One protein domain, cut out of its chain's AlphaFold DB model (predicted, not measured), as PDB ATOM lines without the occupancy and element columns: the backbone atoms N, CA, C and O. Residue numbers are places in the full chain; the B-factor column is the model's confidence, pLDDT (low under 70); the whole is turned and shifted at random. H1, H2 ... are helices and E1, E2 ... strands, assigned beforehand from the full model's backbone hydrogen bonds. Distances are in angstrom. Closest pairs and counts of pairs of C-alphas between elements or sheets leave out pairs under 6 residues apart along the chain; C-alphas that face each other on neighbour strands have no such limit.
ATOM      1  N   LEU A 113     355.761 346.763 232.882       52.81
ATOM      2  CA  LEU A 113     356.644 346.750 231.720       52.81
ATOM      3  C   LEU A 113     356.178 347.733 230.638       52.81
ATOM      4  O   LEU A 113     356.984 348.101 229.787       52.81
ATOM      5  N   GLY A 114     354.927 348.218 230.713       52.69
ATOM      6  CA  GLY A 114     354.333 349.023 229.646       52.69
ATOM      7  C   GLY A 114     354.363 348.259 228.320       52.69
ATOM      8  O   GLY A 114     354.742 347.093 228.275       52.69
ATOM      9  N   GLU A 115     353.975 348.896 227.221       57.88
ATOM     10  CA  GLU A 115     354.419 348.395 225.920       57.88
ATOM     11  C   GLU A 115     355.927 348.641 225.827       57.88
ATOM     12  O   GLU A 115     356.368 349.776 225.634       57.88
ATOM     13  N   CYS A 116     356.726 347.591 226.007       72.50
ATOM     14  CA  CYS A 116     358.164 347.689 225.850       72.50
ATOM     15  C   CYS A 116     358.546 347.378 224.399       72.50
ATOM     16  O   CYS A 116     357.944 346.526 223.748       72.50
ATOM     17  N   VAL A 117     359.579 348.043 223.875       79.06
ATOM     18  CA  VAL A 117     360.102 347.767 222.523       79.06
ATOM     19  C   VAL A 117     360.466 346.285 222.341       79.06
ATOM     20  O   VAL A 117     360.250 345.720 221.271       79.06
ATOM     21  N   TRP A 118     360.902 345.634 223.421       81.94
ATOM     22  CA  TRP A 118     361.236 344.214 223.470       81.94
ATOM     23  C   TRP A 118     360.032 343.287 223.262       81.94
ATOM     24  O   TRP A 118     360.186 342.237 222.644       81.94
ATOM     25  N   ASP A 119     358.820 343.689 223.667       79.06
ATOM     26  CA  ASP A 119     357.603 342.880 223.479       79.06
ATOM     27  C   ASP A 119     357.202 342.757 221.996       79.06
ATOM     28  O   ASP A 119     356.402 341.895 221.636       79.06
ATOM     29  N   LYS A 120     357.760 343.607 221.121       80.44
ATOM     30  CA  LYS A 120     357.538 343.547 219.666       80.44
ATOM     31  C   LYS A 120     358.438 342.533 218.974       80.44
ATOM     32  O   LYS A 120     358.058 342.009 217.930       80.44
ATOM     33  N   ILE A 121     359.625 342.290 219.526       78.38
ATOM     34  CA  ILE A 121     360.629 341.422 218.907       78.38
ATOM     35  C   ILE A 121     360.756 340.068 219.600       78.38
ATOM     36  O   ILE A 121     361.197 339.112 218.972       78.38
ATOM     37  N   VAL A 122     360.330 339.952 220.859       78.75
ATOM     38  CA  VAL A 122     360.301 338.687 221.594       78.75
ATOM     39  C   VAL A 122     358.923 338.500 222.217       78.75
ATOM     40  O   VAL A 122     358.526 339.212 223.138       78.75
ATOM     41  N   PHE A 123     358.183 337.518 221.714       76.50
ATOM     42  CA  PHE A 123     356.801 337.271 222.120       76.50
ATOM     43  C   PHE A 123     356.448 335.791 222.022       76.50
ATOM     44  O   PHE A 123     357.150 335.003 221.388       76.50
ATOM     45  N   THR A 124     355.344 335.399 222.655       75.94
ATOM     46  CA  THR A 124     354.799 334.046 222.537       75.94
ATOM     47  C   THR A 124     353.594 334.014 221.617       75.94
ATOM     48  O   THR A 124     352.735 334.896 221.660       75.94
ATOM     49  N   HIS A 125     353.519 332.987 220.774       79.56
ATOM     50  CA  HIS A 125     352.361 332.755 219.922       79.56
ATOM     51  C   HIS A 125     352.135 331.257 219.710       79.56
ATOM     52  O   HIS A 125     352.984 330.563 219.159       79.56
ATOM     53  N   GLY A 126     350.965 330.769 220.121       77.62
ATOM     54  CA  GLY A 126     350.621 329.353 220.038       77.62
ATOM     55  C   GLY A 126     351.397 328.468 221.016       77.62
ATOM     56  O   GLY A 126     352.248 328.916 221.789       77.62
ATOM     57  N   GLU A 127     351.073 327.183 220.962       75.94
ATOM     58  CA  GLU A 127     351.638 326.135 221.804       75.94
ATOM     59  C   GLU A 127     352.165 325.000 220.925       75.94
ATOM     60  O   GLU A 127     351.707 324.791 219.796       75.94
ATOM     61  N   ASP A 128     353.147 324.260 221.426       70.12
ATOM     62  CA  ASP A 128     353.608 323.045 220.768       70.12
ATOM     63  C   ASP A 128     352.710 321.832 221.084       70.12
ATOM     64  O   ASP A 128     351.702 321.914 221.783       70.12
ATOM     65  N   LYS A 129     353.113 320.648 220.607       70.69
ATOM     66  CA  LYS A 129     352.399 319.383 220.854       70.69
ATOM     67  C   LYS A 129     352.326 318.955 222.331       70.69
ATOM     68  O   LYS A 129     351.670 317.959 222.626       70.69
ATOM     69  N   HIS A 130     353.045 319.635 223.219       66.50
ATOM     70  CA  HIS A 130     353.093 319.385 224.656       66.50
ATOM     71  C   HIS A 130     352.408 320.501 225.464       66.50
ATOM     72  O   HIS A 130     352.454 320.450 226.690       66.50
ATOM     73  N   GLY A 131     351.769 321.475 224.802       70.19
ATOM     74  CA  GLY A 131     351.129 322.618 225.460       70.19
ATOM     75  C   GLY A 131     352.116 323.695 225.917       70.19
ATOM     76  O   GLY A 131     351.770 324.556 226.717       70.19
ATOM     77  N   HIS A 132     353.372 323.656 225.457       70.81
ATOM     78  CA  HIS A 132     354.371 324.660 225.821       70.81
ATOM     79  C   HIS A 132     354.271 325.879 224.912       70.81
ATOM     80  O   HIS A 132     354.280 325.704 223.687       70.81
ATOM     81  N   PRO A 133     354.288 327.106 225.467       71.62
ATOM     82  CA  PRO A 133     354.273 328.318 224.668       71.62
ATOM     83  C   PRO A 133     355.479 328.347 223.724       71.62
ATOM     84  O   PRO A 133     356.620 328.063 224.110       71.62
ATOM     85  N   VAL A 134     355.227 328.683 222.460       73.62
ATOM     86  CA  VAL A 134     356.284 328.876 221.463       73.62
ATOM     87  C   VAL A 134     356.747 330.325 221.519       73.62
ATOM     88  O   VAL A 134     355.946 331.244 221.348       73.62
ATOM     89  N   ILE A 135     358.042 330.522 221.771       75.19
ATOM     90  CA  ILE A 135     358.682 331.839 221.797       75.19
ATOM     91  C   ILE A 135     359.200 332.154 220.394       75.19
ATOM     92  O   ILE A 135     359.977 331.385 219.827       75.19
ATOM     93  N   TYR A 136     358.790 333.300 219.869       72.94
ATOM     94  CA  TYR A 136     359.330 333.905 218.663       72.94
ATOM     95  C   TYR A 136     360.315 334.994 219.059       72.94
ATOM     96  O   TYR A 136     360.044 335.785 219.962       72.94
ATOM     97  N   HIS A 137     361.455 335.021 218.374       74.56
ATOM     98  CA  HIS A 137     362.475 336.045 218.534       74.56
ATOM     99  C   HIS A 137     362.875 336.564 217.154       74.56
ATOM    100  O   HIS A 137     363.432 335.823 216.346       74.56
ATOM    101  N   ILE A 138     362.573 337.833 216.906       78.88
ATOM    102  CA  ILE A 138     362.999 338.589 215.734       78.88
ATOM    103  C   ILE A 138     364.293 339.305 216.116       78.88
ATOM    104  O   ILE A 138     364.289 340.160 216.999       78.88
ATOM    105  N   PHE A 139     365.401 338.950 215.474       75.88
ATOM    106  CA  PHE A 139     366.684 339.581 215.773       75.88
ATOM    107  C   PHE A 139     366.748 340.998 215.188       75.88
ATOM    108  O   PHE A 139     366.634 341.175 213.974       75.88
ATOM    109  N   ASP A 140     366.986 341.992 216.046       81.56
ATOM    110  CA  ASP A 140     367.183 343.394 215.667       81.56
ATOM    111  C   ASP A 140     368.532 343.902 216.198       81.56
ATOM    112  O   ASP A 140     368.696 344.189 217.386       81.56
ATOM    113  N   ALA A 141     369.517 343.995 215.303       82.62
ATOM    114  CA  ALA A 141     370.884 344.361 215.659       82.62
ATOM    115  C   ALA A 141     371.000 345.768 216.272       82.62
ATOM    116  O   ALA A 141     371.823 345.971 217.163       82.62
ATOM    117  N   GLU A 142     370.202 346.735 215.810       86.38
ATOM    118  CA  GLU A 142     370.246 348.112 216.315       86.38
ATOM    119  C   GLU A 142     369.690 348.174 217.737       86.38
ATOM    120  O   GLU A 142     370.283 348.799 218.620       86.38
ATOM    121  N   LEU A 143     368.598 347.448 217.984       85.25
ATOM    122  CA  LEU A 143     367.996 347.376 219.307       85.25
ATOM    123  C   LEU A 143     368.916 346.673 220.313       85.25
ATOM    124  O   LEU A 143     369.044 347.129 221.450       85.25
ATOM    125  N   TYR A 144     369.612 345.611 219.896       82.81
ATOM    126  CA  TYR A 144     370.636 344.966 220.718       82.81
ATOM    127  C   TYR A 144     371.816 345.899 221.007       82.81
ATOM    128  O   TYR A 144     372.219 346.026 222.162       82.81
ATOM    129  N   GLN A 145     372.331 346.623 220.011       85.44
ATOM    130  CA  GLN A 145     373.380 347.622 220.248       85.44
ATOM    131  C   GLN A 145     372.945 348.688 221.259       85.44
ATOM    132  O   GLN A 145     373.732 349.058 222.129       85.44
ATOM    133  N   GLN A 146     371.693 349.140 221.189       86.88
ATOM    134  CA  GLN A 146     371.131 350.072 222.163       86.88
ATOM    135  C   GLN A 146     371.000 349.443 223.558       86.88
ATOM    136  O   GLN A 146     371.347 350.076 224.550       86.88
ATOM    137  N   ALA A 147     370.546 348.192 223.661       84.56
ATOM    138  CA  ALA A 147     370.427 347.482 224.938       84.56
ATOM    139  C   ALA A 147     371.758 347.391 225.687       84.56
ATOM    140  O   ALA A 147     371.783 347.382 226.912       84.56
ATOM    141  N   PHE A 148     372.862 347.304 224.948       84.56
ATOM    142  CA  PHE A 148     374.200 347.110 225.493       84.56
ATOM    143  C   PHE A 148     375.093 348.355 225.374       84.56
ATOM    144  O   PHE A 148     376.297 348.256 225.614       84.56
ATOM    145  N   SER A 149     374.530 349.526 225.048       87.75
ATOM    146  CA  SER A 149     375.300 350.766 224.863       87.75
ATOM    147  C   SER A 149     375.909 351.303 226.158       87.75
ATOM    148  O   SER A 149     376.968 351.929 226.136       87.75
ATOM    149  N   ASP A 150     375.239 351.069 227.285       88.75
ATOM    150  CA  ASP A 150     375.629 351.536 228.613       88.75
ATOM    151  C   ASP A 150     375.026 350.652 229.721       88.75
ATOM    152  O   ASP A 150     374.282 349.700 229.471       88.75
ATOM    153  N   GLU A 151     375.404 350.934 230.968       88.00
ATOM    154  CA  GLU A 151     375.008 350.138 232.131       88.00
ATOM    155  C   GLU A 151     373.509 350.220 232.445       88.00
ATOM    156  O   GLU A 151     372.920 349.210 232.839       88.00
ATOM    157  N   GLU A 152     372.885 351.383 232.247       89.38
ATOM    158  CA  GLU A 152     371.462 351.585 232.524       89.38
ATOM    159  C   GLU A 152     370.609 350.806 231.520       89.38
ATOM    160  O   GLU A 152     369.747 350.017 231.918       89.38
ATOM    161  N   ASN A 153     370.905 350.947 230.226       86.69
ATOM    162  CA  ASN A 153     370.237 350.204 229.163       86.69
ATOM    163  C   ASN A 153     370.405 348.693 229.340       86.69
ATOM    164  O   ASN A 153     369.423 347.948 229.261       86.69
ATOM    165  N   ARG A 154     371.610 348.243 229.710       85.81
ATOM    166  CA  ARG A 154     371.880 346.824 229.967       85.81
ATOM    167  C   ARG A 154     371.088 346.305 231.161       85.81
ATOM    168  O   ARG A 154     370.519 345.217 231.095       85.81
ATOM    169  N   SER A 155     371.031 347.070 232.250       86.00
ATOM    170  CA  SER A 155     370.256 346.716 233.443       86.00
ATOM    171  C   SER A 155     368.760 346.607 233.130       86.00
ATOM    172  O   SER A 155     368.110 345.627 233.504       86.00
ATOM    173  N   ASN A 156     368.227 347.561 232.360       86.69
ATOM    174  CA  ASN A 156     366.837 347.557 231.912       86.69
ATOM    175  C   ASN A 156     366.523 346.351 231.017       86.69
ATOM    176  O   ASN A 156     365.492 345.703 231.208       86.69
ATOM    177  N   PHE A 157     367.421 346.004 230.091       85.06
ATOM    178  CA  PHE A 157     367.273 344.822 229.246       85.06
ATOM    179  C   PHE A 157     367.257 343.525 230.064       85.06
ATOM    180  O   PHE A 157     366.345 342.715 229.914       85.06
ATOM    181  N   ILE A 158     368.204 343.344 230.990       84.50
ATOM    182  CA  ILE A 158     368.267 342.151 231.851       84.50
ATOM    183  C   ILE A 158     367.004 342.027 232.705       84.50
ATOM    184  O   ILE A 158     366.427 340.945 232.811       84.50
ATOM    185  N   LYS A 159     366.544 343.139 233.285       86.94
ATOM    186  CA  LYS A 159     365.296 343.180 234.047       86.94
ATOM    187  C   LYS A 159     364.103 342.758 233.187       86.94
ATOM    188  O   LYS A 159     363.271 341.984 233.654       86.94
ATOM    189  N   TRP A 160     364.028 343.230 231.943       86.50
ATOM    190  CA  TRP A 160     362.987 342.809 231.008       86.50
ATOM    191  C   TRP A 160     363.080 341.304 230.697       86.50
ATOM    192  O   TRP A 160     362.066 340.619 230.799       86.50
ATOM    193  N   VAL A 161     364.276 340.754 230.436       83.25
ATOM    194  CA  VAL A 161     364.475 339.307 230.192       83.25
ATOM    195  C   VAL A 161     363.997 338.466 231.378       83.25
ATOM    196  O   VAL A 161     363.288 337.479 231.190       83.25
ATOM    197  N   ILE A 162     364.349 338.866 232.601       85.62
ATOM    198  CA  ILE A 162     363.917 338.199 233.836       85.62
ATOM    199  C   ILE A 162     362.388 338.172 233.924       85.62
ATOM    200  O   ILE A 162     361.799 337.116 234.131       85.62
ATOM    201  N   LEU A 163     361.729 339.317 233.732       86.56
ATOM    202  CA  LEU A 163     360.272 339.410 233.838       86.56
ATOM    203  C   LEU A 163     359.553 338.673 232.701       86.56
ATOM    204  O   LEU A 163     358.516 338.046 232.928       86.56
ATOM    205  N   PHE A 164     360.122 338.688 231.495       82.81
ATOM    206  CA  PHE A 164     359.645 337.876 230.383       82.81
ATOM    207  C   PHE A 164     359.687 336.386 230.747       82.81
ATOM    208  O   PHE A 164     358.670 335.702 230.623       82.81
ATOM    209  N   LEU A 165     360.818 335.897 231.266       82.25
ATOM    210  CA  LEU A 165     360.967 334.515 231.727       82.25
ATOM    211  C   LEU A 165     359.975 334.168 232.837       82.25
ATOM    212  O   LEU A 165     359.291 333.156 232.728       82.25
ATOM    213  N   GLU A 166     359.837 335.005 233.868       87.25
ATOM    214  CA  GLU A 166     358.855 334.795 234.941       87.25
ATOM    215  C   GLU A 166     357.433 334.640 234.401       87.25
ATOM    216  O   GLU A 166     356.698 333.756 234.844       87.25
ATOM    217  N   ARG A 167     357.045 335.480 233.433       84.12
ATOM    218  CA  ARG A 167     355.729 335.404 232.798       84.12
ATOM    219  C   ARG A 167     355.548 334.086 232.056       84.12
ATOM    220  O   ARG A 167     354.510 333.454 232.224       84.12
ATOM    221  N   ILE A 168     356.538 333.674 231.263       78.50
ATOM    222  CA  ILE A 168     356.457 332.419 230.510       78.50
ATOM    223  C   ILE A 168     356.397 331.233 231.458       78.50
ATOM    224  O   ILE A 168     355.508 330.404 231.316       78.50
ATOM    225  N   ILE A 169     357.279 331.175 232.457       82.25
ATOM    226  CA  ILE A 169     357.346 330.050 233.390       82.25
ATOM    227  C   ILE A 169     356.024 329.882 234.146       82.25
ATOM    228  O   ILE A 169     355.546 328.764 234.280       82.25
ATOM    229  N   ARG A 170     355.384 330.975 234.578       83.19
ATOM    230  CA  ARG A 170     354.080 330.925 235.265       83.19
ATOM    231  C   ARG A 170     352.921 330.463 234.373       83.19
ATOM    232  O   ARG A 170     351.878 330.096 234.904       83.19
ATOM    233  N   GLN A 171     353.079 330.501 233.049       76.69
ATOM    234  CA  GLN A 171     352.104 329.953 232.096       76.69
ATOM    235  C   GLN A 171     352.323 328.466 231.817       76.69
ATOM    236  O   GLN A 171     351.476 327.839 231.185       76.69
ATOM    237  N   LEU A 172     353.449 327.900 232.247       75.31
ATOM    238  CA  LEU A 172     353.737 326.497 232.010       75.31
ATOM    239  C   LEU A 172     352.872 325.625 232.904       75.31
ATOM    240  O   LEU A 172     352.739 325.868 234.107       75.31
ATOM    241  N   ASP A 173     352.354 324.555 232.314       69.00
ATOM    242  CA  ASP A 173     351.924 323.423 233.111       69.00
ATOM    243  C   ASP A 173     353.175 322.794 233.747       69.00
ATOM    244  O   ASP A 173     354.206 322.642 233.094       69.00
ATOM    245  N   PHE A 174     353.112 322.510 235.045       69.69
ATOM    246  CA  PHE A 174     354.182 321.862 235.811       69.69
ATOM    247  C   PHE A 174     353.796 320.425 236.188       69.69
ATOM    248  O   PHE A 174     354.333 319.858 237.142       69.69
ATOM    249  N   ASN A 175     352.862 319.830 235.449       63.72
ATOM    250  CA  ASN A 175     352.439 318.448 235.623       63.72
ATOM    251  C   ASN A 175     353.659 317.489 235.611       63.72
ATOM    252  O   ASN A 175     354.568 317.670 234.794       63.72
ATOM    253  N   PRO A 176     353.724 316.450 236.471       53.66
ATOM    254  CA  PRO A 176     354.911 315.592 236.621       53.66
ATOM    255  C   PRO A 176     355.341 314.847 235.349       53.66
ATOM    256  O   PRO A 176     356.458 314.330 235.258       53.66
ATOM    257  N   THR A 177     354.479 314.789 234.333       46.75
ATOM    258  CA  THR A 177     354.789 314.260 233.004       46.75
ATOM    259  C   THR A 177     355.616 315.247 232.173       46.75
ATOM    260  O   THR A 177     355.140 315.811 231.198       46.75
ATOM    261  N   VAL A 178     356.897 315.366 232.531       41.88
ATOM    262  CA  VAL A 178     358.020 315.787 231.671       41.88
ATOM    263  C   VAL A 178     357.848 317.145 230.975       41.88
ATOM    264  O   VAL A 178     357.278 317.260 229.890       41.88
ATOM    265  N   HIS A 179     358.508 318.166 231.520       43.00
ATOM    266  CA  HIS A 179     358.685 319.446 230.832       43.00
ATOM    267  C   HIS A 179     360.170 319.746 230.636       43.00
ATOM    268  O   HIS A 179     360.850 320.261 231.530       43.00
ATOM    269  N   ASP A 180     360.663 319.386 229.448       41.25
ATOM    270  CA  ASP A 180     361.943 319.841 228.912       41.25
ATOM    271  C   ASP A 180     361.721 321.236 228.327       41.25
ATOM    272  O   ASP A 180     361.109 321.408 227.271       41.25
ATOM    273  N   LEU A 181     362.126 322.253 229.079       43.31
ATOM    274  CA  LEU A 181     362.003 323.642 228.666       43.31
ATOM    275  C   LEU A 181     363.351 324.017 228.088       43.31
ATOM    276  O   LEU A 181     364.266 324.483 228.752       43.31
ATOM    277  N   SER A 182     363.467 323.667 226.824       42.41
ATOM    278  CA  SER A 182     364.684 323.724 226.044       42.41
ATOM    279  C   SER A 182     364.440 324.657 224.867       42.41
ATOM    280  O   SER A 182     364.322 324.203 223.728       42.41
ATOM    281  N   ARG A 183     364.200 325.949 225.144       52.50
ATOM    282  CA  ARG A 183     363.762 326.924 224.120       52.50
ATOM    283  C   ARG A 183     364.275 328.350 224.282       52.50
ATOM    284  O   ARG A 183     363.789 329.235 223.584       52.50
ATOM    285  N   PHE A 184     365.243 328.600 225.157       43.72
ATOM    286  CA  PHE A 184     365.893 329.908 225.153       43.72
ATOM    287  C   PHE A 184     367.036 329.910 224.132       43.72
ATOM    288  O   PHE A 184     367.754 328.911 224.041       43.72
ATOM    289  N   PRO A 185     367.183 330.961 223.308       46.34
ATOM    290  CA  PRO A 185     368.188 330.974 222.254       46.34
ATOM    291  C   PRO A 185     369.593 330.820 222.841       46.34
ATOM    292  O   PRO A 185     369.951 331.516 223.787       46.34
ATOM    293  N   GLU A 186     370.418 329.975 222.220       45.75
ATOM    294  CA  GLU A 186     371.870 329.897 222.472       45.75
ATOM    295  C   GLU A 186     372.613 331.199 222.110       45.75
ATOM    296  O   GLU A 186     373.828 331.286 222.251       45.75
ATOM    297  N   VAL A 187     371.914 332.206 221.583       48.81
ATOM    298  CA  VAL A 187     372.517 333.234 220.737       48.81
ATOM    299  C   VAL A 187     371.865 334.590 220.998       48.81
ATOM    300  O   VAL A 187     371.221 335.162 220.127       48.81
ATOM    301  N   ILE A 188     372.040 335.123 222.206       55.66
ATOM    302  CA  ILE A 188     372.226 336.574 222.331       55.66
ATOM    303  C   ILE A 188     373.727 336.755 222.576       55.66
ATOM    304  O   ILE A 188     374.156 336.652 223.726       55.66
ATOM    305  N   PRO A 189     374.551 336.906 221.521       54.62
ATOM    306  CA  PRO A 189     376.007 337.019 221.649       54.62
ATOM    307  C   PRO A 189     376.450 338.109 222.636       54.62
ATOM    308  O   PRO A 189     377.522 338.017 223.232       54.62
ATOM    309  N   GLU A 190     375.609 339.125 222.820       55.59
ATOM    310  CA  GLU A 190     375.826 340.299 223.658       55.59
ATOM    311  C   GLU A 190     375.468 340.066 225.139       55.59
ATOM    312  O   GLU A 190     375.869 340.848 226.005       55.59
ATOM    313  N   LEU A 191     374.774 338.965 225.470       60.16
ATOM    314  CA  LEU A 191     374.618 338.478 226.845       60.16
ATOM    315  C   LEU A 191     375.960 337.880 227.293       60.16
ATOM    316  O   LEU A 191     376.166 336.670 227.357       60.16
ATOM    317  N   HIS A 192     376.911 338.772 227.571       62.59
ATOM    318  CA  HIS A 192     378.202 338.428 228.145       62.59
ATOM    319  C   HIS A 192     378.029 337.669 229.474       62.59
ATOM    320  O   HIS A 192     376.961 337.649 230.084       62.59
ATOM    321  N   LEU A 193     379.119 337.045 229.918       62.88
ATOM    322  CA  LEU A 193     379.177 336.033 230.978       62.88
ATOM    323  C   LEU A 193     378.281 336.299 232.204       62.88
ATOM    324  O   LEU A 193     377.508 335.423 232.570       62.88
ATOM    325  N   GLU A 194     378.346 337.482 232.820       69.12
ATOM    326  CA  GLU A 194     377.646 337.779 234.084       69.12
ATOM    327  C   GLU A 194     376.102 337.698 233.976       69.12
ATOM    328  O   GLU A 194     375.500 336.888 234.688       69.12
ATOM    329  N   PRO A 195     375.425 338.441 233.073       70.75
ATOM    330  CA  PRO A 195     373.984 338.292 232.845       70.75
ATOM    331  C   PRO A 195     373.539 336.871 232.481       70.75
ATOM    332  O   PRO A 195     372.511 336.402 232.967       70.75
ATOM    333  N   LEU A 196     374.317 336.163 231.657       69.69
ATOM    334  CA  LEU A 196     374.009 334.781 231.296       69.69
ATOM    335  C   LEU A 196     374.124 333.857 232.516       69.69
ATOM    336  O   LEU A 196     373.249 333.028 232.755       69.69
ATOM    337  N   GLN A 197     375.167 334.031 233.327       75.69
ATOM    338  CA  GLN A 197     375.389 333.251 234.538       75.69
ATOM    339  C   GLN A 197     374.293 333.496 235.578       75.69
ATOM    340  O   GLN A 197     373.847 332.545 236.223       75.69
ATOM    341  N   LEU A 198     373.813 334.737 235.709       82.56
ATOM    342  CA  LEU A 198     372.662 335.075 236.545       82.56
ATOM    343  C   LEU A 198     371.431 334.256 236.141       82.56
ATOM    344  O   LEU A 198     370.778 333.661 236.999       82.56
ATOM    345  N   LEU A 199     371.131 334.205 234.842       79.50
ATOM    346  CA  LEU A 199     369.985 333.463 234.328       79.50
ATOM    347  C   LEU A 199     370.161 331.948 234.518       79.50
ATOM    348  O   LEU A 199     369.272 331.292 235.057       79.50
ATOM    349  N   LEU A 200     371.327 331.394 234.176       76.56
ATOM    350  CA  LEU A 200     371.631 329.968 234.353       76.56
ATOM    351  C   LEU A 200     371.580 329.522 235.823       76.56
ATOM    352  O   LEU A 200     371.167 328.400 236.120       76.56
ATOM    353  N   ASN A 201     371.976 330.394 236.754       83.25
ATOM    354  CA  ASN A 201     371.964 330.097 238.185       83.25
ATOM    355  C   ASN A 201     370.562 330.112 238.802       83.25
ATOM    356  O   ASN A 201     370.356 329.459 239.821       83.25
ATOM    357  N   ASN A 202     369.618 330.854 238.219       86.81
ATOM    358  CA  ASN A 202     368.296 331.081 238.811       86.81
ATOM    359  C   ASN A 202     367.140 330.435 238.032       86.81
ATOM    360  O   ASN A 202     366.044 330.303 238.572       86.81
ATOM    361  N   TYR A 203     367.388 329.987 236.799       85.50
ATOM    362  CA  TYR A 203     366.400 329.348 235.926       85.50
ATOM    363  C   TYR A 203     366.895 327.981 235.399       85.50
ATOM    364  O   TYR A 203     366.982 327.776 234.182       85.50
ATOM    365  N   PRO A 204     367.250 327.026 236.292       83.56
ATOM    366  CA  PRO A 204     367.795 325.726 235.894       83.56
ATOM    367  C   PRO A 204     366.804 324.933 235.045       83.56
ATOM    368  O   PRO A 204     365.618 324.878 235.362       83.56
TER     369      PRO A 204
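What this domain is: This is residues 113 to 204 of the 215 residues of the protein "CRAL_TRIO_N domain-containing protein" of Cannabis sativa (UniProt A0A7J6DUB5). One long helix, H3, forms the spine, with the E1-E2 strand hairpin along one side, H4 along another, and short H2 at a corner. The 92 printed residues, of mixed class, include four named helices and two antiparallel strands, ordered H1, E1, E2, H2, H3, H4. The whole is compact, radius of gyration of the C-alphas 13.9 A, spanning 43 by 27 by 23 A.

How they stand to each other: E1, residues 122 to 127, and E2, residues 133 to 137, form an antiparallel hairpin; N 123 and O 136 are within hydrogen-bond range, 3.1 A. H2, residues 141 to 147, touches H3, residues 151 to 171, only at the corner; closest C-alphas are Ala 147 and Asn 153, 5.0 A. H4, residues 193 to 202, is close but not clearly touching H3, at a shallow tilt of 26 degrees, the same way; closest C-alphas are Ile 158 and Pro 195, 7.0 A. Every O i to N i+4 pair is within hydrogen-bond range in H2, H3 and H4.

Where its parts are: H1, residues 118 to 121, begins at C-alpha (361.236, 344.214, 223.470). H3 spans 30.5 A; H4 ends at C-alpha (368.296, 331.081, 238.811).

The domain as a whole: The printed part has no cut. The H3 to H4 link is long; pLDDT is under 70 for residues 173 to 194, among others.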